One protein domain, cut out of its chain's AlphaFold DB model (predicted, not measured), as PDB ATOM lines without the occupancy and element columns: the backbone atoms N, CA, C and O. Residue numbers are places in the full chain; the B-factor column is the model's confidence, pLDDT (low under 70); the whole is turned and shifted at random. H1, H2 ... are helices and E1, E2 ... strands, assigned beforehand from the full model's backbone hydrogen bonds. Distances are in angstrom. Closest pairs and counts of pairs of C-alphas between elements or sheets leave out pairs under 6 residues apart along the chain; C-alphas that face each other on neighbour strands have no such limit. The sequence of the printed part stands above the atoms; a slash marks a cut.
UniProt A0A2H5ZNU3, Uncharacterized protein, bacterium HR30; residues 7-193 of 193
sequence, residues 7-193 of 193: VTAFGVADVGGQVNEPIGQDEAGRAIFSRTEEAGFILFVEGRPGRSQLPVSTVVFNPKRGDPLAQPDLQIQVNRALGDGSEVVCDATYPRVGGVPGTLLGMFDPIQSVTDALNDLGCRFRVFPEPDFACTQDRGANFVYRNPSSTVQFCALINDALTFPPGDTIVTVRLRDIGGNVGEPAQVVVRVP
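This is residues 7 to 193 of the 193 residues of an uncharacterized protein of bacterium HR30 (UniProt A0A2H5ZNU3). Two twisted sheets, E1 E3 E6 E5 and E2 E8 E7 E4, form a loose sandwich with little regular structure, H1 beside edge strand E4 and long loops outside. Of the 187 printed residues 62 are in named elements, under half, and these are mostly strand, 51 residues in eight strands and 11 in one helix, in the order E1 E2 E3 E4 H1 E5 E6 E7 E8. The first sheet is antiparallel, the second mixed. The whole is compact, radius of gyration of the C-alphas 15.4 A, spanning 46 by 40 by 37 A.

E1, residues 7 to 14, begins at C-alpha 7 (42.347, 35.633, -10.520). E2 is 31 to 34, E3 41 to 48, E4 74 to 78, H1 112 to 122, E5 126 to 128, E6 152 to 158, E7 167 to 175, 26.5 A long. E8, 186 to 192, ends at (38.946, 23.381, 9.866).

Antiparallel E1 and E3 have N 8 and O 46 within hydrogen-bond range, 2.9 A. H1, every O i to N i+4 pair within range, stands at the level of E4's sheet.

The printed part has no cut. Links E1 to E2, E3 to E4, E4 to H1 and E5 to E6 are long. No printed residue is under 70 in pLDDT.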
ATOM      1  N   VAL A   7      43.248  35.862 -11.657       98.75
ATOM      2  CA  VAL A   7      42.347  35.633 -10.520       98.75
ATOM      3  C   VAL A   7      42.246  36.932  -9.720       98.75
ATOM      4  O   VAL A   7      43.246  37.437  -9.213       98.75
ATOM      5  N   THR A   8      41.051  37.509  -9.651       98.69
ATOM      6  CA  THR A   8      40.789  38.835  -9.056       98.69
ATOM      7  C   THR A   8      40.263  38.764  -7.632       98.69
ATOM      8  O   THR A   8      40.465  39.707  -6.862       98.69
ATOM      9  N   ALA A   9      39.601  37.662  -7.287       98.50
ATOM     10  CA  ALA A   9      39.193  37.309  -5.938       98.50
ATOM     11  C   ALA A   9      39.146  35.780  -5.803       98.50
ATOM     12  O   ALA A   9      38.809  35.072  -6.751       98.50
ATOM     13  N   PHE A  10      39.496  35.273  -4.624       98.69
ATOM     14  CA  PHE A  10      39.443  33.853  -4.296       98.69
ATOM     15  C   PHE A  10      39.204  33.718  -2.795       98.69
ATOM     16  O   PHE A  10      39.930  34.329  -2.008       98.69
ATOM     17  N   GLY A  11      38.184  32.965  -2.390       98.44
ATOM     18  CA  GLY A  11      37.877  32.819  -0.974       98.44
ATOM     19  C   GLY A  11      36.625  32.008  -0.693       98.44
ATOM     20  O   GLY A  11      36.172  31.212  -1.516       98.44
ATOM     21  N   VAL A  12      36.087  32.223   0.507       98.38
ATOM     22  CA  VAL A  12      34.932  31.500   1.038       98.38
ATOM     23  C   VAL A  12      33.799  32.468   1.369       98.38
ATOM     24  O   VAL A  12      34.039  33.576   1.848       98.38
ATOM     25  N   ALA A  13      32.567  32.042   1.122       98.19
ATOM     26  CA  ALA A  13      31.351  32.684   1.601       98.19
ATOM     27  C   ALA A  13      30.491  31.677   2.375       98.19
ATOM     28  O   ALA A  13      30.648  30.466   2.214       98.19
ATOM     29  N   ASP A  14      29.577  32.149   3.216       96.44
ATOM     30  CA  ASP A  14      28.572  31.271   3.817       96.44
ATOM     31  C   ASP A  14      27.533  30.788   2.784       96.44
ATOM     32  O   ASP A  14      27.575  31.148   1.606       96.44
ATOM     33  N   VAL A  15      26.582  29.951   3.212       95.38
ATOM     34  CA  VAL A  15      25.512  29.445   2.329       95.38
ATOM     35  C   VAL A  15      24.580  30.534   1.791       95.38
ATOM     36  O   VAL A  15      23.889  30.299   0.804       95.38
ATOM     37  N   GLY A  16      24.537  31.705   2.435       95.00
ATOM     38  CA  GLY A  16      23.789  32.869   1.970       95.00
ATOM     39  C   GLY A  16      24.564  33.715   0.958       95.00
ATOM     40  O   GLY A  16      23.987  34.626   0.376       95.00
ATOM     41  N   GLY A  17      25.848  33.427   0.733       97.31
ATOM     42  CA  GLY A  17      26.719  34.192  -0.153       97.31
ATOM     43  C   GLY A  17      27.455  35.343   0.534       97.31
ATOM     44  O   GLY A  17      28.158  36.094  -0.142       97.31
ATOM     45  N   GLN A  18      27.363  35.497   1.858       97.56
ATOM     46  CA  GLN A  18      28.145  36.518   2.558       97.56
ATOM     47  C   GLN A  18      29.610  36.087   2.633       97.56
ATOM     48  O   GLN A  18      29.948  35.062   3.229       97.56
ATOM     49  N   VAL A  19      30.491  36.874   2.012       97.12
ATOM     50  CA  VAL A  19      31.934  36.597   1.969       97.12
ATOM     51  C   VAL A  19      32.521  36.636   3.379       97.12
ATOM     52  O   VAL A  19      32.350  37.608   4.114       97.12
ATOM     53  N   ASN A  20      33.255  35.587   3.747       96.31
ATOM     54  CA  ASN A  20      34.017  35.551   4.985       96.31
ATOM     55  C   ASN A  20      35.359  36.251   4.773       96.31
ATOM     56  O   ASN A  20      36.079  35.934   3.832       96.31
ATOM     57  N   GLU A  21      35.721  37.182   5.651       96.50
ATOM     58  CA  GLU A  21      37.063  37.768   5.624       96.50
ATOM     59  C   GLU A  21      38.092  36.762   6.170       96.50
ATOM     60  O   GLU A  21      37.778  36.000   7.094       96.50
ATOM     61  N   PRO A  22      39.322  36.737   5.629       97.81
ATOM     62  CA  PRO A  22      40.360  35.860   6.143       97.81
ATOM     63  C   PRO A  22      40.769  36.271   7.562       97.81
ATOM     64  O   PRO A  22      40.864  37.452   7.887       97.81
ATOM     65  N   ILE A  23      41.078  35.283   8.402       98.00
ATOM     66  CA  ILE A  23      41.528  35.497   9.789       98.00
ATOM     67  C   ILE A  23      43.020  35.852   9.886       98.00
ATOM     68  O   ILE A  23      43.524  36.151  10.966       98.00
ATOM     69  N   GLY A  24      43.738  35.786   8.767       98.06
ATOM     70  CA  GLY A  24      45.165  36.054   8.678       98.06
ATOM     71  C   GLY A  24      45.763  35.508   7.389       98.06
ATOM     72  O   GLY A  24      45.047  35.175   6.441       98.06
ATOM     73  N   GLN A  25      47.086  35.406   7.372       98.56
ATOM     74  CA  GLN A  25      47.850  34.747   6.320       98.56
ATOM     75  C   GLN A  25      48.769  33.697   6.940       98.56
ATOM     76  O   GLN A  25      49.151  33.827   8.104       98.56
ATOM     77  N   ASP A  26      49.109  32.662   6.182       97.50
ATOM     78  CA  ASP A  26      50.146  31.715   6.590       97.50
ATOM     79  C   ASP A  26      51.557  32.192   6.210       97.50
ATOM     80  O   ASP A  26      51.745  33.289   5.685       97.50
ATOM     81  N   GLU A  27      52.567  31.357   6.463       97.31
ATOM     82  CA  GLU A  27      53.973  31.676   6.181       97.31
ATOM     83  C   GLU A  27      54.262  31.937   4.692       97.31
ATOM     84  O   GLU A  27      55.218  32.634   4.363       97.31
ATOM     85  N   ALA A  28      53.427  31.414   3.787       96.50
ATOM     86  CA  ALA A  28      53.534  31.637   2.348       96.50
ATOM     87  C   ALA A  28      52.728  32.865   1.875       96.50
ATOM     88  O   ALA A  28      52.653  33.124   0.673       96.50
ATOM     89  N   GLY A  29      52.113  33.619   2.796       97.69
ATOM     90  CA  GLY A  29      51.286  34.788   2.495       97.69
ATOM     91  C   GLY A  29      49.881  34.447   1.991       97.69
ATOM     92  O   GLY A  29      49.181  35.323   1.478       97.69
ATOM     93  N   ARG A  30      49.440  33.188   2.113       98.12
ATOM     94  CA  ARG A  30      48.117  32.749   1.644       98.12
ATOM     95  C   ARG A  30      47.061  33.135   2.665       98.12
ATOM     96  O   ARG A  30      47.226  32.865   3.850       98.12
ATOM     97  N   ALA A  31      45.965  33.731   2.206       98.44
ATOM     98  CA  ALA A  31      44.841  34.085   3.069       98.44
ATOM     99  C   ALA A  31      44.227  32.832   3.721       98.44
ATOM    100  O   ALA A  31      43.954  31.851   3.027       98.44
ATOM    101  N   ILE A  32      44.007  32.878   5.038       98.75
ATOM    102  CA  ILE A  32      43.433  31.779   5.823       98.75
ATOM    103  C   ILE A  32      41.957  32.065   6.104       98.75
ATOM    104  O   ILE A  32      41.629  33.030   6.791       98.75
ATOM    105  N   PHE A  33      41.074  31.184   5.645       98.38
ATOM    106  CA  PHE A  33      39.643  31.196   5.933       98.38
ATOM    107  C   PHE A  33      39.335  30.093   6.948       98.38
ATOM    108  O   PHE A  33      39.450  28.908   6.639       98.38
ATOM    109  N   SER A  34      38.971  30.472   8.174       97.38
ATOM    110  CA  SER A  34      38.595  29.507   9.214       97.38
ATOM    111  C   SER A  34      37.123  29.121   9.094       97.38
ATOM    112  O   SER A  34      36.268  29.993   8.932       97.38
ATOM    113  N   ARG A  35      36.838  27.819   9.181       95.62
ATOM    114  CA  ARG A  35      35.493  27.240   9.129       95.62
ATOM    115  C   ARG A  35      35.269  26.352  10.342       95.62
ATOM    116  O   ARG A  35      36.077  25.475  10.601       95.62
ATOM    117  N   THR A  36      34.183  26.580  11.076       91.25
ATOM    118  CA  THR A  36      33.783  25.691  12.180       91.25
ATOM    119  C   THR A  36      33.202  24.376  11.677       91.25
ATOM    120  O   THR A  36      33.316  23.370  12.359       91.25
ATOM    121  N   GLU A  37      32.603  24.400  10.486       92.88
ATOM    122  CA  GLU A  37      32.003  23.244   9.824       92.88
ATOM    123  C   GLU A  37      32.891  22.767   8.667       92.88
ATOM    124  O   GLU A  37      33.465  23.581   7.937       92.88
ATOM    125  N   GLU A  38      32.943  21.452   8.456       95.38
ATOM    126  CA  GLU A  38      33.682  20.816   7.352       95.38
ATOM    127  C   GLU A  38      33.025  21.058   5.978       95.38
ATOM    128  O   GLU A  38      33.685  20.968   4.942       95.38
ATOM    129  N   ALA A  39      31.731  21.395   5.966       96.62
ATOM    130  CA  ALA A  39      30.917  21.691   4.788       96.62
ATOM    131  C   ALA A  39      29.915  22.827   5.081       96.62
ATOM    132  O   ALA A  39      29.975  23.484   6.119       96.62
ATOM    133  N   GLY A  40      28.996  23.108   4.154       96.44
ATOM    134  CA  GLY A  40      27.974  24.146   4.318       96.44
ATOM    135  C   GLY A  40      28.520  25.555   4.092       96.44
ATOM    136  O   GLY A  40      28.235  26.479   4.851       96.44
ATOM    137  N   PHE A  41      29.342  25.728   3.061       98.12
ATOM    138  CA  PHE A  41      29.855  27.029   2.638       98.12
ATOM    139  C   PHE A  41      30.134  27.037   1.135       98.12
ATOM    140  O   PHE A  41      30.121  25.997   0.481       98.12
ATOM    141  N   ILE A  42      30.367  28.216   0.574       98.56
ATOM    142  CA  ILE A  42      30.657  28.410  -0.843       98.56
ATOM    143  C   ILE A  42      32.147  28.683  -1.007       98.56
ATOM    144  O   ILE A  42      32.689  29.591  -0.382       98.56
ATOM    145  N   LEU A  43      32.802  27.931  -1.886       98.69
ATOM    146  CA  LEU A  43      34.123  28.266  -2.407       98.69
ATOM    147  C   LEU A  43      33.932  29.015  -3.727       98.69
ATOM    148  O   LEU A  43      33.282  28.490  -4.634       98.69
ATOM    149  N   PHE A  44      34.480  30.226  -3.844       98.75
ATOM    150  CA  PHE A  44      34.308  31.052  -5.041       98.75
ATOM    151  C   PHE A  44      35.642  31.523  -5.614       98.75
ATOM    152  O   PHE A  44      36.578  31.828  -4.878       98.75
ATOM    153  N   VAL A  45      35.705  31.627  -6.939       98.88
ATOM    154  CA  VAL A  45      36.841  32.156  -7.701       98.88
ATOM    155  C   VAL A  45      36.310  33.196  -8.670       98.88
ATOM    156  O   VAL A  45      35.334  32.947  -9.366       98.88
ATOM    157  N   GLU A  46      36.973  34.336  -8.773       98.81
ATOM    158  CA  GLU A  46      36.677  35.340  -9.789       98.81
ATOM    159  C   GLU A  46      37.861  35.553 -10.711       98.81
ATOM    160  O   GLU A  46      39.021  35.481 -10.294       98.81
ATOM    161  N   GLY A  47      37.561  35.843 -11.974       98.69
ATOM    162  CA  GLY A  47      38.572  36.079 -12.987       98.69
ATOM    163  C   GLY A  47      38.243  37.245 -13.902       98.69
ATOM    164  O   GLY A  47      37.081  37.599 -14.107       98.69
ATOM    165  N   ARG A  48      39.290  37.802 -14.509       98.75
ATOM    166  CA  ARG A  48      39.191  38.746 -15.631       98.75
ATOM    167  C   ARG A  48      40.258  38.468 -16.693       98.75
ATOM    168  O   ARG A  48      41.272  37.840 -16.368       98.75
ATOM    169  N   PRO A  49      40.098  38.975 -17.932       98.69
ATOM    170  CA  PRO A  49      41.132  38.896 -18.957       98.69
ATOM    171  C   PRO A  49      42.487  39.415 -18.463       98.69
ATOM    172  O   PRO A  49      42.581  40.446 -17.783       98.69
ATOM    173  N   GLY A  50      43.541  38.684 -18.816       98.00
ATOM    174  CA  GLY A  50      44.921  39.060 -18.531       98.00
ATOM    175  C   GLY A  50      45.588  39.749 -19.715       98.00
ATOM    176  O   GLY A  50      44.977  40.536 -20.438       98.00
ATOM    177  N   ARG A  51      46.873  39.464 -19.928       97.69
ATOM    178  CA  ARG A  51      47.672  40.122 -20.977       97.69
ATOM    179  C   ARG A  51      47.280  39.704 -22.393       97.69
ATOM    180  O   ARG A  51      47.463  40.499 -23.305       97.69
ATOM    181  N   SER A  52      46.733  38.503 -22.574       97.50
ATOM    182  CA  SER A  52      46.185  38.035 -23.852       97.50
ATOM    183  C   SER A  52      44.959  38.833 -24.303       97.50
ATOM    184  O   SER A  52      44.627  38.797 -25.482       97.50
ATOM    185  N   GLN A  53      44.289  39.536 -23.377       97.75
ATOM    186  CA  GLN A  53      43.021  40.250 -23.589       97.75
ATOM    187  C   GLN A  53      41.854  39.354 -24.042       97.75
ATOM    188  O   GLN A  53      40.768  39.856 -24.322       97.75
ATOM    189  N   LEU A  54      42.044  38.033 -24.077       98.56
ATOM    190  CA  LEU A  54      40.974  37.096 -24.383       98.56
ATOM    191  C   LEU A  54      40.075  36.890 -23.151       98.56
ATOM    192  O   LEU A  54      40.574  36.899 -22.018       98.56
ATOM    193  N   PRO A  55      38.760  36.687 -23.351       98.56
ATOM    194  CA  PRO A  55      37.834  36.344 -22.278       98.56
ATOM    195  C   PRO A  55      38.287  35.123 -21.475       98.56
ATOM    196  O   PRO A  55      38.810  34.159 -22.038       98.56
ATOM    197  N   VAL A  56      38.025  35.147 -20.167       98.75
ATOM    198  CA  VAL A  56      38.160  33.959 -19.314       98.75
ATOM    199  C   VAL A  56      37.223  32.877 -19.842       98.75
ATOM    200  O   VAL A  56      36.052  33.159 -20.104       98.75
ATOM    201  N   SER A  57      37.724  31.657 -20.024       98.50
ATOM    202  CA  SER A  57      36.874  30.551 -20.454       98.50
ATOM    203  C   SER A  57      35.993  30.065 -19.303       98.50
ATOM    204  O   SER A  57      36.368  30.139 -18.134       98.50
ATOM    205  N   THR A  58      34.810  29.558 -19.639       98.25
ATOM    206  CA  THR A  58      33.792  29.085 -18.692       98.25
ATOM    207  C   THR A  58      33.729  27.558 -18.597       98.25
ATOM    208  O   THR A  58      32.816  27.006 -17.984       98.25
ATOM    209  N   VAL A  59      34.688  26.840 -19.194       98.44
ATOM    210  CA  VAL A  59      34.724  25.373 -19.152       98.44
ATOM    211  C   VAL A  59      35.223  24.899 -17.788       98.44
ATOM    212  O   VAL A  59      36.416  24.934 -17.491       98.44
ATOM    213  N   VAL A  60      34.301  24.419 -16.957       98.38
ATOM    214  CA  VAL A  60      34.605  23.854 -15.629       98.38
ATOM    215  C   VAL A  60      34.805  22.339 -15.642       98.38
ATOM    216  O   VAL A  60      35.359  21.783 -14.704       98.38
ATOM    217  N   PHE A  61      34.388  21.666 -16.714       98.00
ATOM    218  CA  PHE A  61      34.522  20.223 -16.878       98.00
ATOM    219  C   PHE A  61      34.713  19.869 -18.351       98.00
ATOM    220  O   PHE A  61      33.981  20.349 -19.219       98.00
ATOM    221  N   ASN A  62      35.679  19.001 -18.627       97.06
ATOM    222  CA  ASN A  62      35.963  18.454 -19.939       97.06
ATOM    223  C   ASN A  62      35.783  16.920 -19.897       97.06
ATOM    224  O   ASN A  62      36.596  16.213 -19.306       97.06
ATOM    225  N   PRO A  63      34.724  16.371 -20.521       91.88
ATOM    226  CA  PRO A  63      34.307  14.982 -20.314       91.88
ATOM    227  C   PRO A  63      35.141  13.932 -21.069       91.88
ATOM    228  O   PRO A  63      34.779  12.752 -21.065       91.88
ATOM    229  N   LYS A  64      36.217  14.322 -21.765       94.44
ATOM    230  CA  LYS A  64      37.037  13.397 -22.567       94.44
ATOM    231  C   LYS A  64      37.906  12.511 -21.668       94.44
ATOM    232  O   LYS A  64      39.059  12.814 -21.382       94.44
ATOM    233  N   ARG A  65      37.332  11.391 -21.229       88.31
ATOM    234  CA  ARG A  65      37.999  10.401 -20.369       88.31
ATOM    235  C   ARG A  65      39.233   9.797 -21.043       88.31
ATOM    236  O   ARG A  65      39.177   9.447 -22.220       88.31
ATOM    237  N   GLY A  66      40.305   9.614 -20.271       91.50
ATOM    238  CA  GLY A  66      41.553   9.000 -20.739       91.50
ATOM    239  C   GLY A  66      42.415   9.893 -21.639       91.50
ATOM    240  O   GLY A  66      43.407   9.410 -22.181       91.50
ATOM    241  N   ASP A  67      42.038  11.163 -21.820       96.25
ATOM    242  CA  ASP A  67      42.866  12.167 -22.482       96.25
ATOM    243  C   ASP A  67      43.515  13.072 -21.419       96.25
ATOM    244  O   ASP A  67      42.834  13.915 -20.827       96.25
ATOM    245  N   PRO A  68      44.831  12.959 -21.172       96.38
ATOM    246  CA  PRO A  68      45.495  13.754 -20.150       96.38
ATOM    247  C   PRO A  68      45.603  15.244 -20.524       96.38
ATOM    248  O   PRO A  68      45.928  16.059 -19.663       96.38
ATOM    249  N   LEU A  69      45.296  15.631 -21.769       96.69
ATOM    250  CA  LEU A  69      45.210  17.030 -22.201       96.69
ATOM    251  C   LEU A  69      43.807  17.622 -22.023       96.69
ATOM    252  O   LEU A  69      43.643  18.840 -22.135       96.69
ATOM    253  N   ALA A  70      42.801  16.801 -21.715       97.12
ATOM    254  CA  ALA A  70      41.419  17.221 -21.524       97.12
ATOM    255  C   ALA A  70      41.178  17.860 -20.149       97.12
ATOM    256  O   ALA A  70      40.280  17.470 -19.410       97.12
ATOM    257  N   GLN A  71      41.985  18.853 -19.787       97.62
ATOM    258  CA  GLN A  71      41.788  19.620 -18.561       97.62
ATOM    259  C   GLN A  71      40.642  20.632 -18.725       97.62
ATOM    260  O   GLN A  71      40.401  21.101 -19.845       97.62
ATOM    261  N   PRO A  72      39.947  20.996 -17.632       98.25
ATOM    262  CA  PRO A  72      39.048  22.140 -17.634       98.25
ATOM    263  C   PRO A  72      39.854  23.446 -17.710       98.25
ATOM    264  O   PRO A  72      41.072  23.464 -17.492       98.25
ATOM    265  N   ASP A  73      39.164  24.548 -17.996       98.50
ATOM    266  CA  ASP A  73      39.749  25.888 -18.036       98.50
ATOM    267  C   ASP A  73      39.730  26.575 -16.663       98.50
ATOM    268  O   ASP A  73      40.636  27.357 -16.355       98.50
ATOM    269  N   LEU A  74      38.765  26.224 -15.803       98.69
ATOM    270  CA  LEU A  74      38.888  26.394 -14.354       98.69
ATOM    271  C   LEU A  74      39.785  25.276 -13.814       98.69
ATOM    272  O   LEU A  74      39.333  24.155 -13.604       98.69
ATOM    273  N   GLN A  75      41.060  25.577 -13.582       98.44
ATOM    274  CA  GLN A  75      42.012  24.594 -13.072       98.44
ATOM    275  C   GLN A  75      42.143  24.775 -11.569       98.44
ATOM    276  O   GLN A  75      42.972  25.561 -11.110       98.44
ATOM    277  N   ILE A  76      41.299  24.081 -10.811       98.56
ATOM    278  CA  ILE A  76      41.268  24.153  -9.353       98.56
ATOM    279  C   ILE A  76      41.597  22.797  -8.734       98.56
ATOM    280  O   ILE A  76      41.122  21.764  -9.194       98.56
ATOM    281  N   GLN A  77      42.417  22.814  -7.688       97.19
ATOM    282  CA  GLN A  77      42.842  21.620  -6.968       97.19
ATOM    283  C   GLN A  77      43.022  21.887  -5.473       97.19
ATOM    284  O   GLN A  77      43.212  23.028  -5.043       97.19
ATOM    285  N   VAL A  78      43.036  20.811  -4.695       98.31
ATOM    286  CA  VAL A  78      43.259  20.802  -3.247       98.31
ATOM    287  C   VAL A  78      44.448  19.910  -2.912       98.31
ATOM    288  O   VAL A  78      44.677  18.910  -3.583       98.31
ATOM    289  N   ASN A  79      45.218  20.241  -1.874       98.25
ATOM    290  CA  ASN A  79      46.366  19.413  -1.475       98.25
ATOM    291  C   ASN A  79      46.012  18.216  -0.585       98.25
ATOM    292  O   ASN A  79      46.871  17.391  -0.279       98.25
ATOM    293  N   ARG A  80      44.770  18.159  -0.112       98.12
ATOM    294  CA  ARG A  80      44.226  17.099   0.732       98.12
ATOM    295  C   ARG A  80      42.890  16.691   0.142       98.12
ATOM    296  O   ARG A  80      42.178  17.548  -0.375       98.12
ATOM    297  N   ALA A  81      42.593  15.399   0.197       98.25
ATOM    298  CA  ALA A  81      41.326  14.875  -0.291       98.25
ATOM    299  C   ALA A  81      40.143  15.547   0.422       98.25
ATOM    300  O   ALA A  81      40.223  15.819   1.622       98.25
ATOM    301  N   LEU A  82      39.070  15.801  -0.326       98.50
ATOM    302  CA  LEU A  82      37.774  16.225   0.206       98.50
ATOM    303  C   LEU A  82      36.847  15.014   0.294       98.50
ATOM    304  O   LEU A  82      36.894  14.151  -0.588       98.50
ATOM    305  N   GLY A  83      35.993  14.965   1.316       97.50
ATOM    306  CA  GLY A  83      35.091  13.835   1.530       97.50
ATOM    307  C   GLY A  83      35.841  12.512   1.676       97.50
ATOM    308  O   GLY A  83      36.764  12.386   2.480       97.50
ATOM    309  N   ASP A  84      35.452  11.519   0.877       97.06
ATOM    310  CA  ASP A  84      36.094  10.199   0.834       97.06
ATOM    311  C   ASP A  84      37.336  10.133  -0.078       97.06
ATOM    312  O   ASP A  84      38.011   9.103  -0.119       97.06
ATOM    313  N   GLY A  85      37.653  11.215  -0.798       97.38
ATOM    314  CA  GLY A  85      38.771  11.263  -1.737       97.38
ATOM    315  C   GLY A  85      38.613  10.399  -2.988       97.38
ATOM    316  O   GLY A  85      39.634  10.015  -3.557       97.38
ATOM    317  N   SER A  86      37.379  10.070  -3.393       97.06
ATOM    318  CA  SER A  86      37.067   9.332  -4.628       97.06
ATOM    319  C   SER A  86      37.874   9.845  -5.826       97.06
ATOM    320  O   SER A  86      37.928  11.039  -6.069       97.06
ATOM    321  N   GLU A  87      38.478   8.944  -6.606       96.25
ATOM    322  CA  GLU A  87      39.126   9.283  -7.886       96.25
ATOM    323  C   GLU A  87      38.143   9.206  -9.075       96.25
ATOM    324  O   GLU A  87      38.531   9.323 -10.241       96.25
ATOM    325  N   VAL A  88      36.856   8.950  -8.813       95.31
ATOM    326  CA  VAL A  88      35.847   8.815  -9.864       95.31
ATOM    327  C   VAL A  88      35.447  10.197 -10.369       95.31
ATOM    328  O   VAL A  88      34.618  10.878  -9.783       95.31
ATOM    329  N   VAL A  89      35.975  10.568 -11.534       96.12
ATOM    330  CA  VAL A  89      35.738  11.889 -12.128       96.12
ATOM    331  C   VAL A  89      34.255  12.219 -12.272       96.12
ATOM    332  O   VAL A  89      33.524  11.587 -13.049       96.12
ATOM    333  N   CYS A  90      33.866  13.307 -11.614       95.25
ATOM    334  CA  CYS A  90      32.549  13.909 -11.680       95.25
ATOM    335  C   CYS A  90      31.412  12.982 -11.224       95.25
ATOM    336  O   CYS A  90      30.312  12.981 -11.790       95.25
ATOM    337  N   ASP A  91      31.643  12.217 -10.162       93.88
ATOM    338  CA  ASP A  91      30.595  11.558  -9.382       93.88
ATOM    339  C   ASP A  91      29.853  12.578  -8.494       93.88
ATOM    340  O   ASP A  91      29.808  12.495  -7.277       93.88
ATOM    341  N   ALA A  92      29.249  13.590  -9.126       90.12
ATOM    342  CA  ALA A  92      28.593  14.712  -8.448       90.12
ATOM    343  C   ALA A  92      27.061  14.571  -8.346       90.12
ATOM    344  O   ALA A  92      26.371  15.517  -7.959       90.12
ATOM    345  N   THR A  93      26.492  13.427  -8.749       87.50
ATOM    346  CA  THR A  93      25.034  13.246  -8.873       87.50
ATOM    347  C   THR A  93      24.549  11.958  -8.223       87.50
ATOM    348  O   THR A  93      25.162  10.898  -8.344       87.50
ATOM    349  N   TYR A  94      23.407  12.032  -7.538       85.12
ATOM    350  CA  TYR A  94      22.802  10.860  -6.912       85.12
ATOM    351  C   TYR A  94      22.554   9.734  -7.936       85.12
ATOM    352  O   TYR A  94      22.131  10.006  -9.060       85.12
ATOM    353  N   PRO A  95      22.768   8.462  -7.551       88.19
ATOM    354  CA  PRO A  95      23.081   7.993  -6.197       88.19
ATOM    355  C   PRO A  95      24.582   7.929  -5.865       88.19
ATOM    356  O   PRO A  95      24.936   7.437  -4.800       88.19
ATOM    357  N   ARG A  96      25.468   8.364  -6.767       87.25
ATOM    358  CA  ARG A  96      26.923   8.255  -6.608       87.25
ATOM    359  C   ARG A  96      27.497   9.652  -6.442       87.25
ATOM    360  O   ARG A  96      27.833  10.291  -7.433       87.25
ATOM    361  N   VAL A  97      27.510  10.116  -5.195       93.31
ATOM    362  CA  VAL A  97      28.126  11.388  -4.820       93.31
ATOM    363  C   VAL A  97      29.396  11.085  -4.033       93.31
ATOM    364  O   VAL A  97      29.286  10.631  -2.896       93.31
ATOM    365  N   GLY A  98      30.561  11.270  -4.651       95.69
ATOM    366  CA  GLY A  98      31.864  11.043  -4.026       95.69
ATOM    367  C   GLY A  98      32.612  12.338  -3.733       95.69
ATOM    368  O   GLY A  98      32.183  13.440  -4.106       95.69
ATOM    369  N   GLY A  99      33.723  12.188  -3.021       97.19
ATOM    370  CA  GLY A  99      34.693  13.233  -2.744       97.19
ATOM    371  C   GLY A  99      35.551  13.595  -3.942       97.19
ATOM    372  O   GLY A  99      35.162  13.382  -5.082       97.19
ATOM    373  N   VAL A 100      36.696  14.210  -3.657       97.88
ATOM    374  CA  VAL A 100      37.670  14.660  -4.661       97.88
ATOM    375  C   VAL A 100      39.066  14.322  -4.145       97.88
ATOM    376  O   VAL A 100      39.352  14.589  -2.968       97.88
ATOM    377  N   PRO A 101      39.970  13.782  -4.977       97.81
ATOM    378  CA  PRO A 101      41.291  13.400  -4.519       97.81
ATOM    379  C   PRO A 101      42.173  14.639  -4.324       97.81
ATOM    380  O   PRO A 101      42.062  15.647  -5.026       97.81
ATOM    381  N   GLY A 102      43.093  14.564  -3.363       96.75
ATOM    382  CA  GLY A 102      44.132  15.579  -3.208       96.75
ATOM    383  C   GLY A 102      45.203  15.455  -4.293       96.75
ATOM    384  O   GLY A 102      45.521  14.356  -4.741       96.75
ATOM    385  N   THR A 103      45.817  16.570  -4.675       95.50
ATOM    386  CA  THR A 103      46.954  16.607  -5.603       95.50
ATOM    387  C   THR A 103      48.167  17.287  -4.970       95.50
ATOM    388  O   THR A 103      48.076  17.954  -3.938       95.50
ATOM    389  N   LEU A 104      49.348  17.144  -5.580       92.25
ATOM    390  CA  LEU A 104      50.493  17.952  -5.157       92.25
ATOM    391  C   LEU A 104      50.280  19.417  -5.565       92.25
ATOM    392  O   LEU A 104      49.824  19.738  -6.667       92.25
ATOM    393  N   LEU A 105      50.641  20.320  -4.656       86.56
ATOM    394  CA  LEU A 105      50.477  21.760  -4.827       86.56
ATOM    395  C   LEU A 105      51.147  22.279  -6.100       86.56
ATOM    396  O   LEU A 105      52.310  21.994  -6.361       86.56
ATOM    397  N   GLY A 106      50.409  23.085  -6.864       81.94
ATOM    398  CA  GLY A 106      50.896  23.729  -8.081       81.94
ATOM    399  C   GLY A 106      51.109  22.801  -9.282       81.94
ATOM    400  O   GLY A 106      51.515  23.298 -10.332       81.94
ATOM    401  N   MET A 107      50.835  21.496  -9.176       91.06
ATOM    402  CA  MET A 107      50.915  20.596 -10.327       91.06
ATOM    403  C   MET A 107      49.713  20.771 -11.248       91.06
ATOM    404  O   MET A 107      48.592  20.432 -10.900       91.06
ATOM    405  N   PHE A 108      49.969  21.240 -12.463       95.06
ATOM    406  CA  PHE A 108      48.956  21.328 -13.514       95.06
ATOM    407  C   PHE A 108      49.424  20.673 -14.817       95.06
ATOM    408  O   PHE A 108      48.958  21.027 -15.906       95.06
ATOM    409  N   ASP A 109      50.392  19.766 -14.712       94.56
ATOM    410  CA  ASP A 109      50.914  19.023 -15.848       94.56
ATOM    411  C   ASP A 109      49.803  18.182 -16.490       94.56
ATOM    412  O   ASP A 109      48.917  17.687 -15.785       94.56
ATOM    413  N   PRO A 110      49.815  18.015 -17.821       94.81
ATOM    414  CA  PRO A 110      48.833  17.209 -18.531       94.81
ATOM    415  C   PRO A 110      49.141  15.719 -18.349       94.81
ATOM    416  O   PRO A 110      49.592  15.036 -19.267       94.81
ATOM    417  N   ILE A 111      48.936  15.229 -17.129       96.00
ATOM    418  CA  ILE A 111      48.987  13.815 -16.763       96.00
ATOM    419  C   ILE A 111      47.610  13.382 -16.278       96.00
ATOM    420  O   ILE A 111      46.879  14.179 -15.689       96.00
ATOM    421  N   GLN A 112      47.254  12.120 -16.523       96.25
ATOM    422  CA  GLN A 112      45.875  11.655 -16.367       96.25
ATOM    423  C   GLN A 112      45.323  11.902 -14.957       96.25
ATOM    424  O   GLN A 112      44.249  12.469 -14.832       96.25
ATOM    425  N   SER A 113      46.086  11.581 -13.910       95.62
ATOM    426  CA  SER A 113      45.648  11.763 -12.519       95.62
ATOM    427  C   SER A 113      45.398  13.226 -12.137       95.62
ATOM    428  O   SER A 113      44.441  13.521 -11.428       95.62
ATOM    429  N   VAL A 114      46.219  14.162 -12.627       96.75
ATOM    430  CA  VAL A 114      46.007  15.603 -12.403       96.75
ATOM    431  C   VAL A 114      44.793  16.075 -13.191       96.75
ATOM    432  O   VAL A 114      43.941  16.771 -12.654       96.75
ATOM    433  N   THR A 115      44.679  15.676 -14.455       97.81
ATOM    434  CA  THR A 115      43.546  16.040 -15.310       97.81
ATOM    435  C   THR A 115      42.219  15.521 -14.764       97.81
ATOM    436  O   THR A 115      41.233  16.258 -14.783       97.81
ATOM    437  N   ASP A 116      42.201  14.306 -14.225       97.50
ATOM    438  CA  ASP A 116      41.034  13.712 -13.578       97.50
ATOM    439  C   ASP A 116      40.658  14.480 -12.306       97.50
ATOM    440  O   ASP A 116      39.512  14.905 -12.187       97.50
ATOM    441  N   ALA A 117      41.620  14.781 -11.426       97.38
ATOM    442  CA  ALA A 117      41.373  15.572 -10.215       97.38
ATOM    443  C   ALA A 117      40.876  17.003 -10.514       97.38
ATOM    444  O   ALA A 117      39.949  17.491  -9.865       97.38
ATOM    445  N   LEU A 118      41.452  17.675 -11.521       98.19
ATOM    446  CA  LEU A 118      41.013  19.008 -11.952       98.19
ATOM    447  C   LEU A 118      39.578  18.977 -12.491       98.19
ATOM    448  O   LEU A 118      38.784  19.858 -12.168       98.19
ATOM    449  N   ASN A 119      39.244  17.984 -13.319       98.38
ATOM    450  CA  ASN A 119      37.891  17.815 -13.848       98.38
ATOM    451  C   ASN A 119      36.883  17.457 -12.761       98.38
ATOM    452  O   ASN A 119      35.749  17.927 -12.816       98.38
ATOM    453  N   ASP A 120      37.283  16.629 -11.801       97.69
ATOM    454  CA  ASP A 120      36.408  16.173 -10.733       97.69
ATOM    455  C   ASP A 120      36.001  17.324  -9.809       97.69
ATOM    456  O   ASP A 120      34.809  17.582  -9.635       97.69
ATOM    457  N   LEU A 121      36.971  18.112  -9.326       98.19
ATOM    458  CA  LEU A 121      36.649  19.312  -8.553       98.19
ATOM    459  C   LEU A 121      35.960  20.368  -9.420       98.19
ATOM    460  O   LEU A 121      34.969  20.962  -9.000       98.19
ATOM    461  N   GLY A 122      36.465  20.593 -10.634       98.25
ATOM    462  CA  GLY A 122      35.931  21.580 -11.565       98.25
ATOM    463  C   GLY A 122      34.451  21.354 -11.871       98.25
ATOM    464  O   GLY A 122      33.670  22.300 -11.830       98.25
ATOM    465  N   CYS A 123      34.006  20.110 -12.063       97.44
ATOM    466  CA  CYS A 123      32.606  19.843 -12.387       97.44
ATOM    467  C   CYS A 123      31.618  20.144 -11.241       97.44
ATOM    468  O   CYS A 123      30.408  20.196 -11.473       97.44
ATOM    469  N   ARG A 124      32.114  20.379 -10.016       97.44
ATOM    470  CA  ARG A 124      31.314  20.838  -8.865       97.44
ATOM    471  C   ARG A 124      31.033  22.342  -8.910       97.44
ATOM    472  O   ARG A 124      30.193  22.828  -8.151       97.44
ATOM    473  N   PHE A 125      31.724  23.080  -9.781       98.31
ATOM    474  CA  PHE A 125      31.558  24.517  -9.931       98.31
ATOM    475  C   PHE A 125      30.452  24.867 -10.927       98.31
ATOM    476  O   PHE A 125      30.279  24.246 -11.974       98.31
ATOM    477  N   ARG A 126      29.729  25.938 -10.615       98.19
ATOM    478  CA  ARG A 126      28.862  26.669 -11.541       98.19
ATOM    479  C   ARG A 126      29.549  27.953 -11.969       98.19
ATOM    480  O   ARG A 126      30.355  28.498 -11.219       98.19
ATOM    481  N   VAL A 127      29.202  28.433 -13.158       98.44
ATOM    482  CA  VAL A 127      29.744  29.671 -13.722       98.44
ATOM    483  C   VAL A 127      28.671  30.740 -13.757       98.44
ATOM    484  O   VAL A 127      27.555  30.489 -14.209       98.44
ATOM    485  N   PHE A 128      29.047  31.939 -13.340       98.31
ATOM    486  CA  PHE A 128      28.229  33.136 -13.358       98.31
ATOM    487  C   PHE A 128      28.996  34.193 -14.160       98.31
ATOM    488  O   PHE A 128      30.010  34.690 -13.674       98.31
ATOM    489  N   PRO A 129      28.606  34.469 -15.418       97.12
ATOM    490  CA  PRO A 129      29.252  35.486 -16.250       97.12
ATOM    491  C   PRO A 129      28.739  36.903 -15.954       97.12
ATOM    492  O   PRO A 129      29.361  37.883 -16.357       97.12
ATOM    493  N   GLU A 130      27.637  37.021 -15.211       96.44
ATOM    494  CA  GLU A 130      26.993  38.282 -14.855       96.44
ATOM    495  C   GLU A 130      26.920  38.436 -13.323       96.44
ATOM    496  O   GLU A 130      26.549  37.480 -12.633       96.44
ATOM    497  N   PRO A 131      27.247  39.623 -12.774       94.56
ATOM    498  CA  PRO A 131      27.304  39.845 -11.328       94.56
ATOM    499  C   PRO A 131      25.939  39.721 -10.641       94.56
ATOM    500  O   PRO A 131      25.885  39.260  -9.505       94.56
ATOM    501  N   ASP A 132      24.844  40.036 -11.338       94.75
ATOM    502  CA  ASP A 132      23.475  39.961 -10.800       94.75
ATOM    503  C   ASP A 132      23.024  38.520 -10.494       94.75
ATOM    504  O   ASP A 132      22.014  38.306  -9.823       94.75
ATOM    505  N   PHE A 133      23.786  37.525 -10.958       94.81
ATOM    506  CA  PHE A 133      23.577  36.106 -10.671       94.81
ATOM    507  C   PHE A 133      24.736  35.479  -9.887       94.81
ATOM    508  O   PHE A 133      24.767  34.261  -9.745       94.81
ATOM    509  N   ALA A 134      25.691  36.278  -9.400       97.50
ATOM    510  CA  ALA A 134      26.821  35.804  -8.606       97.50
ATOM    511  C   ALA A 134      26.368  34.972  -7.392       97.50
ATOM    512  O   ALA A 134      25.259  35.113  -6.885       97.50
ATOM    513  N   CYS A 135      27.250  34.118  -6.876       97.81
ATOM    514  CA  CYS A 135      26.994  33.371  -5.645       97.81
ATOM    515  C   CYS A 135      27.383  34.138  -4.375       97.81
ATOM    516  O   CYS A 135      27.110  33.668  -3.272       97.81
ATOM    517  N   THR A 136      28.045  35.289  -4.515       98.12
ATOM    518  CA  THR A 136      28.405  36.171  -3.403       98.12
ATOM    519  C   THR A 136      27.470  37.367  -3.324       98.12
ATOM    520  O   THR A 136      26.940  37.824  -4.336       98.12
ATOM    521  N   GLN A 137      27.294  37.889  -2.112       97.75
ATOM    522  CA  GLN A 137      26.420  39.014  -1.813       97.75
ATOM    523  C   GLN A 137      27.154  40.138  -1.074       97.75
ATOM    524  O   GLN A 137      28.120  39.902  -0.344       97.75
ATOM    525  N   ASP A 138      26.670  41.371  -1.237       94.12
ATOM    526  CA  ASP A 138      27.036  42.491  -0.368       94.12
ATOM    527  C   ASP A 138      26.220  42.495   0.939       94.12
ATOM    528  O   ASP A 138      25.363  41.646   1.194       94.12
ATOM    529  N   ARG A 139      26.455  43.510   1.781       92.19
ATOM    530  CA  ARG A 139      25.717  43.711   3.042       92.19
ATOM    531  C   ARG A 139      24.216  43.967   2.852       92.19
ATOM    532  O   ARG A 139      23.473  43.888   3.824       92.19
ATOM    533  N   GLY A 140      23.788  44.337   1.646       94.88
ATOM    534  CA  GLY A 140      22.393  44.547   1.271       94.88
ATOM    535  C   GLY A 140      21.725  43.304   0.681       94.88
ATOM    536  O   GLY A 140      20.583  43.411   0.246       94.88
ATOM    537  N   ALA A 141      22.411  42.153   0.674       93.88
ATOM    538  CA  ALA A 141      21.979  40.910   0.037       93.88
ATOM    539  C   ALA A 141      21.822  40.999  -1.495       93.88
ATOM    540  O   ALA A 141      21.143  40.167  -2.098       93.88
ATOM    541  N   ASN A 142      22.462  41.981  -2.140       96.31
ATOM    542  CA  ASN A 142      22.529  42.032  -3.599       96.31
ATOM    543  C   ASN A 142      23.616  41.075  -4.082       96.31
ATOM    544  O   ASN A 142      24.721  41.093  -3.537       96.31
ATOM    545  N   PHE A 143      23.326  40.281  -5.115       97.56
ATOM    546  CA  PHE A 143      24.341  39.473  -5.783       97.56
ATOM    547  C   PHE A 143      25.370  40.373  -6.460       97.56
ATOM    548  O   PHE A 143      25.020  41.352  -7.119       97.56
ATOM    549  N   VAL A 144      26.646  40.078  -6.236       97.69
ATOM    550  CA  VAL A 144      27.741  40.936  -6.681       97.69
ATOM    551  C   VAL A 144      29.051  40.168  -6.694       97.69
ATOM    552  O   VAL A 144      29.306  39.345  -5.815       97.69
ATOM    553  N   TYR A 145      29.919  40.469  -7.656       98.25
ATOM    554  CA  TYR A 145      31.315  40.040  -7.600       98.25
ATOM    555  C   TYR A 145      32.065  40.767  -6.487       98.25
ATOM    556  O   TYR A 145      31.953  41.980  -6.317       98.25
ATOM    557  N   ARG A 146      32.917  40.049  -5.766       97.38
ATOM    558  CA  ARG A 146      33.784  40.621  -4.743       97.38
ATOM    559  C   ARG A 146      34.737  41.663  -5.322       97.38
ATOM    560  O   ARG A 146      35.046  42.640  -4.639       97.38
ATOM    561  N   ASN A 147      35.213  41.466  -6.550       97.62
ATOM    562  CA  ASN A 147      36.057  42.432  -7.237       97.62
ATOM    563  C   ASN A 147      35.318  43.040  -8.447       97.62
ATOM    564  O   ASN A 147      34.951  42.314  -9.369       97.62
ATOM    565  N   PRO A 148      35.150  44.376  -8.517       96.06
ATOM    566  CA  PRO A 148      34.400  45.022  -9.600       96.06
ATOM    567  C   PRO A 148      35.083  44.928 -10.974       96.06
ATOM    568  O   PRO A 148      34.471  45.259 -11.983       96.06
ATOM    569  N   SER A 149      36.351  44.509 -11.033       97.81
ATOM    570  CA  SER A 149      37.062  44.259 -12.296       97.81
ATOM    571  C   SER A 149      36.888  42.833 -12.829       97.81
ATOM    572  O   SER A 149      37.366  42.540 -13.926       97.81
ATOM    573  N   SER A 150      36.248  41.945 -12.063       98.56
ATOM    574  CA  SER A 150      35.945  40.573 -12.470       98.56
ATOM    575  C   SER A 150      34.951  40.557 -13.630       98.56
ATOM    576  O   SER A 150      34.007  41.341 -13.668       98.56
ATOM    577  N   THR A 151      35.148  39.639 -14.569       98.56
ATOM    578  CA  THR A 151      34.223  39.411 -15.692       98.56
ATOM    579  C   THR A 151      33.489  38.079 -15.582       98.56
ATOM    580  O   THR A 151      32.589  37.818 -16.367       98.56
ATOM    581  N   VAL A 152      33.903  37.209 -14.661       98.75
ATOM    582  CA  VAL A 152      33.278  35.909 -14.404       98.75
ATOM    583  C   VAL A 152      33.521  35.496 -12.957       98.75
ATOM    584  O   VAL A 152      34.579  35.796 -12.391       98.75
ATOM    585  N   GLN A 153      32.570  34.763 -12.389       98.75
ATOM    586  CA  GLN A 153      32.701  34.074 -11.115       98.75
ATOM    587  C   GLN A 153      32.394  32.579 -11.273       98.75
ATOM    588  O   GLN A 153      31.497  32.176 -12.010       98.75
ATOM    589  N   PHE A 154      33.148  31.754 -10.560       98.88
ATOM    590  CA  PHE A 154      32.958  30.319 -10.429       98.88
ATOM    591  C   PHE A 154      32.634  30.015  -8.976       98.88
ATOM    592  O   PHE A 154      33.356  30.481  -8.096       98.88
ATOM    593  N   CYS A 155      31.608  29.208  -8.711       98.38
ATOM    594  CA  CYS A 155      31.254  28.839  -7.341       98.38
ATOM    595  C   CYS A 155      30.929  27.364  -7.185       98.38
ATOM    596  O   CYS A 155      30.194  26.807  -7.999       98.38
ATOM    597  N   ALA A 156      31.389  26.773  -6.089       98.25
ATOM    598  CA  ALA A 156      30.974  25.453  -5.639       98.25
ATOM    599  C   ALA A 156      30.382  25.551  -4.232       98.25
ATOM    600  O   ALA A 156      30.983  26.151  -3.340       98.25
ATOM    601  N   LEU A 157      29.214  24.937  -4.032       97.69
ATOM    602  CA  LEU A 157      28.710  24.663  -2.691       97.69
ATOM    603  C   LEU A 157      29.470  23.451  -2.149       97.69
ATOM    604  O   LEU A 157      29.378  22.359  -2.709       97.69
ATOM    605  N   ILE A 158      30.193  23.649  -1.056       97.88
ATOM    606  CA  ILE A 158      30.852  22.576  -0.323       97.88
ATOM    607  C   ILE A 158      29.777  21.853   0.484       97.88
ATOM    608  O   ILE A 158      29.281  22.369   1.483       97.88
ATOM    609  N   ASN A 159      29.358  20.692  -0.010       95.44
ATOM    610  CA  ASN A 159      28.374  19.818   0.622       95.44
ATOM    611  C   ASN A 159      29.069  18.664   1.365       95.44
ATOM    612  O   ASN A 159      30.295  18.586   1.378       95.44
ATOM    613  N   ASP A 160      28.288  17.752   1.941       94.50
ATOM    614  CA  ASP A 160      28.803  16.633   2.745       94.50
ATOM    615  C   ASP A 160      29.761  15.707   1.980       94.50
ATOM    616  O   ASP A 160      30.632  15.083   2.576       94.50
ATOM    617  N   ALA A 161      29.637  15.623   0.653       96.19
ATOM    618  CA  ALA A 161      30.559  14.839  -0.162       96.19
ATOM    619  C   ALA A 161      31.904  15.548  -0.383       96.19
ATOM    620  O   ALA A 161      32.873  14.907  -0.755       96.19
ATOM    621  N   LEU A 162      31.980  16.862  -0.158       97.38
ATOM    622  CA  LEU A 162      33.176  17.685  -0.343       97.38
ATOM    623  C   LEU A 162      33.732  18.207   0.989       97.38
ATOM    624  O   LEU A 162      34.381  19.253   1.006       97.38
ATOM    625  N   THR A 163      33.477  17.513   2.100       97.88
ATOM    626  CA  THR A 163      33.939  17.943   3.425       97.88
ATOM    627  C   THR A 163      35.442  18.187   3.440       97.88
ATOM    628  O   THR A 163      36.243  17.371   2.973       97.88
ATOM    629  N   PHE A 164      35.830  19.342   3.972       98.50
ATOM    630  CA  PHE A 164      37.226  19.672   4.204       98.50
ATOM    631  C   PHE A 164      37.714  18.920   5.443       98.50
ATOM    632  O   PHE A 164      37.083  19.023   6.494       98.50
ATOM    633  N   PRO A 165      38.840  18.192   5.363       98.19
ATOM    634  CA  PRO A 165      39.346  17.455   6.511       98.19
ATOM    635  C   PRO A 165      39.903  18.412   7.584       98.19
ATOM    636  O   PRO A 165      40.459  19.458   7.223       98.19
ATOM    637  N   PRO A 166      39.879  18.029   8.880       98.12
ATOM    638  CA  PRO A 166      40.462  18.820   9.965       98.12
ATOM    639  C   PRO A 166      41.908  19.249   9.688       98.12
ATOM    640  O   PRO A 166      42.709  18.484   9.137       98.12
ATOM    641  N   GLY A 167      42.259  20.471  10.068       98.12
ATOM    642  CA  GLY A 167      43.521  21.148   9.780       98.12
ATOM    643  C   GLY A 167      43.472  22.047   8.539       98.12
ATOM    644  O   GLY A 167      42.416  22.498   8.098       98.12
ATOM    645  N   ASP A 168      44.649  22.309   7.969       98.38
ATOM    646  CA  ASP A 168      44.794  23.192   6.811       98.38
ATOM    647  C   ASP A 168      44.664  22.417   5.504       98.38
ATOM    648  O   ASP A 168      45.366  21.427   5.278       98.38
ATOM    649  N   THR A 169      43.791  22.898   4.626       98.62
ATOM    650  CA  THR A 169      43.718  22.484   3.225       98.62
ATOM    651  C   THR A 169      44.017  23.691   2.355       98.62
ATOM    652  O   THR A 169      43.362  24.728   2.442       98.62
ATOM    653  N   ILE A 170      45.032  23.567   1.512       98.62
ATOM    654  CA  ILE A 170      45.426  24.594   0.561       98.62
ATOM    655  C   ILE A 170      44.689  24.326  -0.741       98.62
ATOM    656  O   ILE A 170      44.838  23.263  -1.352       98.62
ATOM    657  N   VAL A 171      43.943  25.328  -1.185       98.62
ATOM    658  CA  VAL A 171      43.262  25.316  -2.473       98.62
ATOM    659  C   VAL A 171      44.079  26.161  -3.439       98.62
ATOM    660  O   VAL A 171      44.435  27.299  -3.135       98.62
ATOM    661  N   THR A 172      44.417  25.596  -4.594       98.69
ATOM    662  CA  THR A 172      45.159  26.284  -5.657       98.69
ATOM    663  C   THR A 172      44.282  26.369  -6.889       98.69
ATOM    664  O   THR A 172      43.729  25.358  -7.315       98.69
ATOM    665  N   VAL A 173      44.189  27.552  -7.487       98.56
ATOM    666  CA  VAL A 173      43.450  27.760  -8.730       98.56
ATOM    667  C   VAL A 173      44.288  28.523  -9.741       98.56
ATOM    668  O   VAL A 173      45.012  29.446  -9.383       98.56
ATOM    669  N   ARG A 174      44.164  28.174 -11.016       98.25
ATOM    670  CA  ARG A 174      44.519  29.052 -12.133       98.25
ATOM    671  C   ARG A 174      43.448  28.965 -13.210       98.25
ATOM    672  O   ARG A 174      42.668  28.015 -13.258       98.25
ATOM    673  N   LEU A 175      43.426  29.959 -14.082       98.69
ATOM    674  CA  LEU A 175      42.406  30.103 -15.114       98.69
ATOM    675  C   LEU A 175      43.033  30.035 -16.507       98.69
ATOM    676  O   LEU A 175      44.178  30.461 -16.702       98.69
ATOM    677  N   ARG A 176      42.265  29.534 -17.477       98.50
ATOM    678  CA  ARG A 176      42.567  29.633 -18.909       98.50
ATOM    679  C   ARG A 176      41.589  30.567 -19.604       98.50
ATOM    680  O   ARG A 176      40.417  30.659 -19.237       98.50
ATOM    681  N   ASP A 177      42.083  31.290 -20.598       98.56
ATOM    682  CA  ASP A 177      41.211  32.009 -21.526       98.56
ATOM    683  C   ASP A 177      40.708  31.087 -22.643       98.56
ATOM    684  O   ASP A 177      41.149  29.947 -22.785       98.56
ATOM    685  N   ILE A 178      39.796  31.600 -23.468       98.31
ATOM    686  CA  ILE A 178      39.239  30.870 -24.619       98.31
ATOM    687  C   ILE A 178      40.280  30.485 -25.691       98.31
ATOM    688  O   ILE A 178      39.979  29.693 -26.578       98.31
ATOM    689  N   GLY A 179      41.489  31.056 -25.642       97.69
ATOM    690  CA  GLY A 179      42.616  30.702 -26.509       97.69
ATOM    691  C   GLY A 179      43.559  29.671 -25.885       97.69
ATOM    692  O   GLY A 179      44.576  29.338 -26.491       97.69
ATOM    693  N   GLY A 180      43.254  29.183 -24.679       97.00
ATOM    694  CA  GLY A 180      44.082  28.241 -23.932       97.00
ATOM    695  C   GLY A 180      45.283  28.875 -23.225       97.00
ATOM    696  O   GLY A 180      46.112  28.139 -22.687       97.00
ATOM    697  N   ASN A 181      45.407  30.209 -23.185       98.12
ATOM    698  CA  ASN A 181      46.493  30.834 -22.430       98.12
ATOM    699  C   ASN A 181      46.215  30.713 -20.933       98.12
ATOM    700  O   ASN A 181      45.137  31.056 -20.446       98.12
ATOM    701  N   VAL A 182      47.228  30.269 -20.197       98.00
ATOM    702  CA  VAL A 182      47.184  30.072 -18.747       98.00
ATOM    703  C   VAL A 182      47.571  31.342 -17.986       98.00
ATOM    704  O   VAL A 182      48.506  32.056 -18.367       98.00
ATOM    705  N   GLY A 183      46.837  31.608 -16.907       98.06
ATOM    706  CA  GLY A 183      47.131  32.633 -15.910       98.06
ATOM    707  C   GLY A 183      48.058  32.163 -14.786       98.06
ATOM    708  O   GLY A 183      48.331  30.969 -14.643       98.06
ATOM    709  N   GLU A 184      48.515  33.118 -13.974       97.38
ATOM    710  CA  GLU A 184      49.234  32.849 -12.720       97.38
ATOM    711  C   GLU A 184      48.317  32.136 -11.707       97.38
ATOM    712  O   GLU A 184      47.127  32.469 -11.623       97.38
ATOM    713  N   PRO A 185      48.830  31.166 -10.931       97.56
ATOM    714  CA  PRO A 185      48.051  30.516  -9.890       97.56
ATOM    715  C   PRO A 185      47.813  31.437  -8.686       97.56
ATOM    716  O   PRO A 185      48.687  32.201  -8.279       97.56
ATOM    717  N   ALA A 186      46.641  31.303  -8.071       98.12
ATOM    718  CA  ALA A 186      46.275  31.899  -6.793       98.12
ATOM    719  C   ALA A 186      46.001  30.800  -5.758       98.12
ATOM    720  O   ALA A 186      45.586  29.690  -6.103       98.12
ATOM    721  N   GLN A 187      46.238  31.106  -4.481       98.50
ATOM    722  CA  GLN A 187      46.103  30.146  -3.386       98.50
ATOM    723  C   GLN A 187      45.411  30.750  -2.169       98.50
ATOM    724  O   GLN A 187      45.638  31.910  -1.826       98.50
ATOM    725  N   VAL A 188      44.627  29.917  -1.486       98.62
ATOM    726  CA  VAL A 188      44.055  30.195  -0.163       98.62
ATOM    727  C   VAL A 188      44.186  28.965   0.727       98.62
ATOM    728  O   VAL A 188      44.367  27.848   0.237       98.62
ATOM    729  N   VAL A 189      44.077  29.171   2.036       98.75
ATOM    730  CA  VAL A 189      43.984  28.103   3.033       98.75
ATOM    731  C   VAL A 189      42.570  28.079   3.592       98.75
ATOM    732  O   VAL A 189      42.072  29.101   4.060       98.75
ATOM    733  N   VAL A 190      41.938  26.910   3.586       98.56
ATOM    734  CA  VAL A 190      40.730  26.635   4.367       98.56
ATOM    735  C   VAL A 190      41.158  25.848   5.599       98.56
ATOM    736  O   VAL A 190      41.742  24.771   5.470       98.56
ATOM    737  N   ARG A 191      40.906  26.412   6.782       98.56
ATOM    738  CA  ARG A 191      41.261  25.820   8.075       98.56
ATOM    739  C   ARG A 191      40.012  25.335   8.794       98.56
ATOM    740  O   ARG A 191      39.187  26.158   9.197       98.56
ATOM    741  N   VAL A 192      39.943  24.029   9.011       97.81
ATOM    742  CA  VAL A 192      38.946  23.381   9.866       97.81
ATOM    743  C   VAL A 192      39.626  23.021  11.200       97.81
ATOM    744  O   VAL A 192      40.703  22.431  11.154       97.81
ATOM    745  N   PRO A 193      39.101  23.435  12.366       91.44
ATOM    746  CA  PRO A 193      39.645  23.080  13.679       91.44
ATOM    747  C   PRO A 193      39.721  21.576  13.967       91.44
ATOM    748  O   PRO A 193      38.899  20.815  13.415       91.44
TER     749      PRO A 193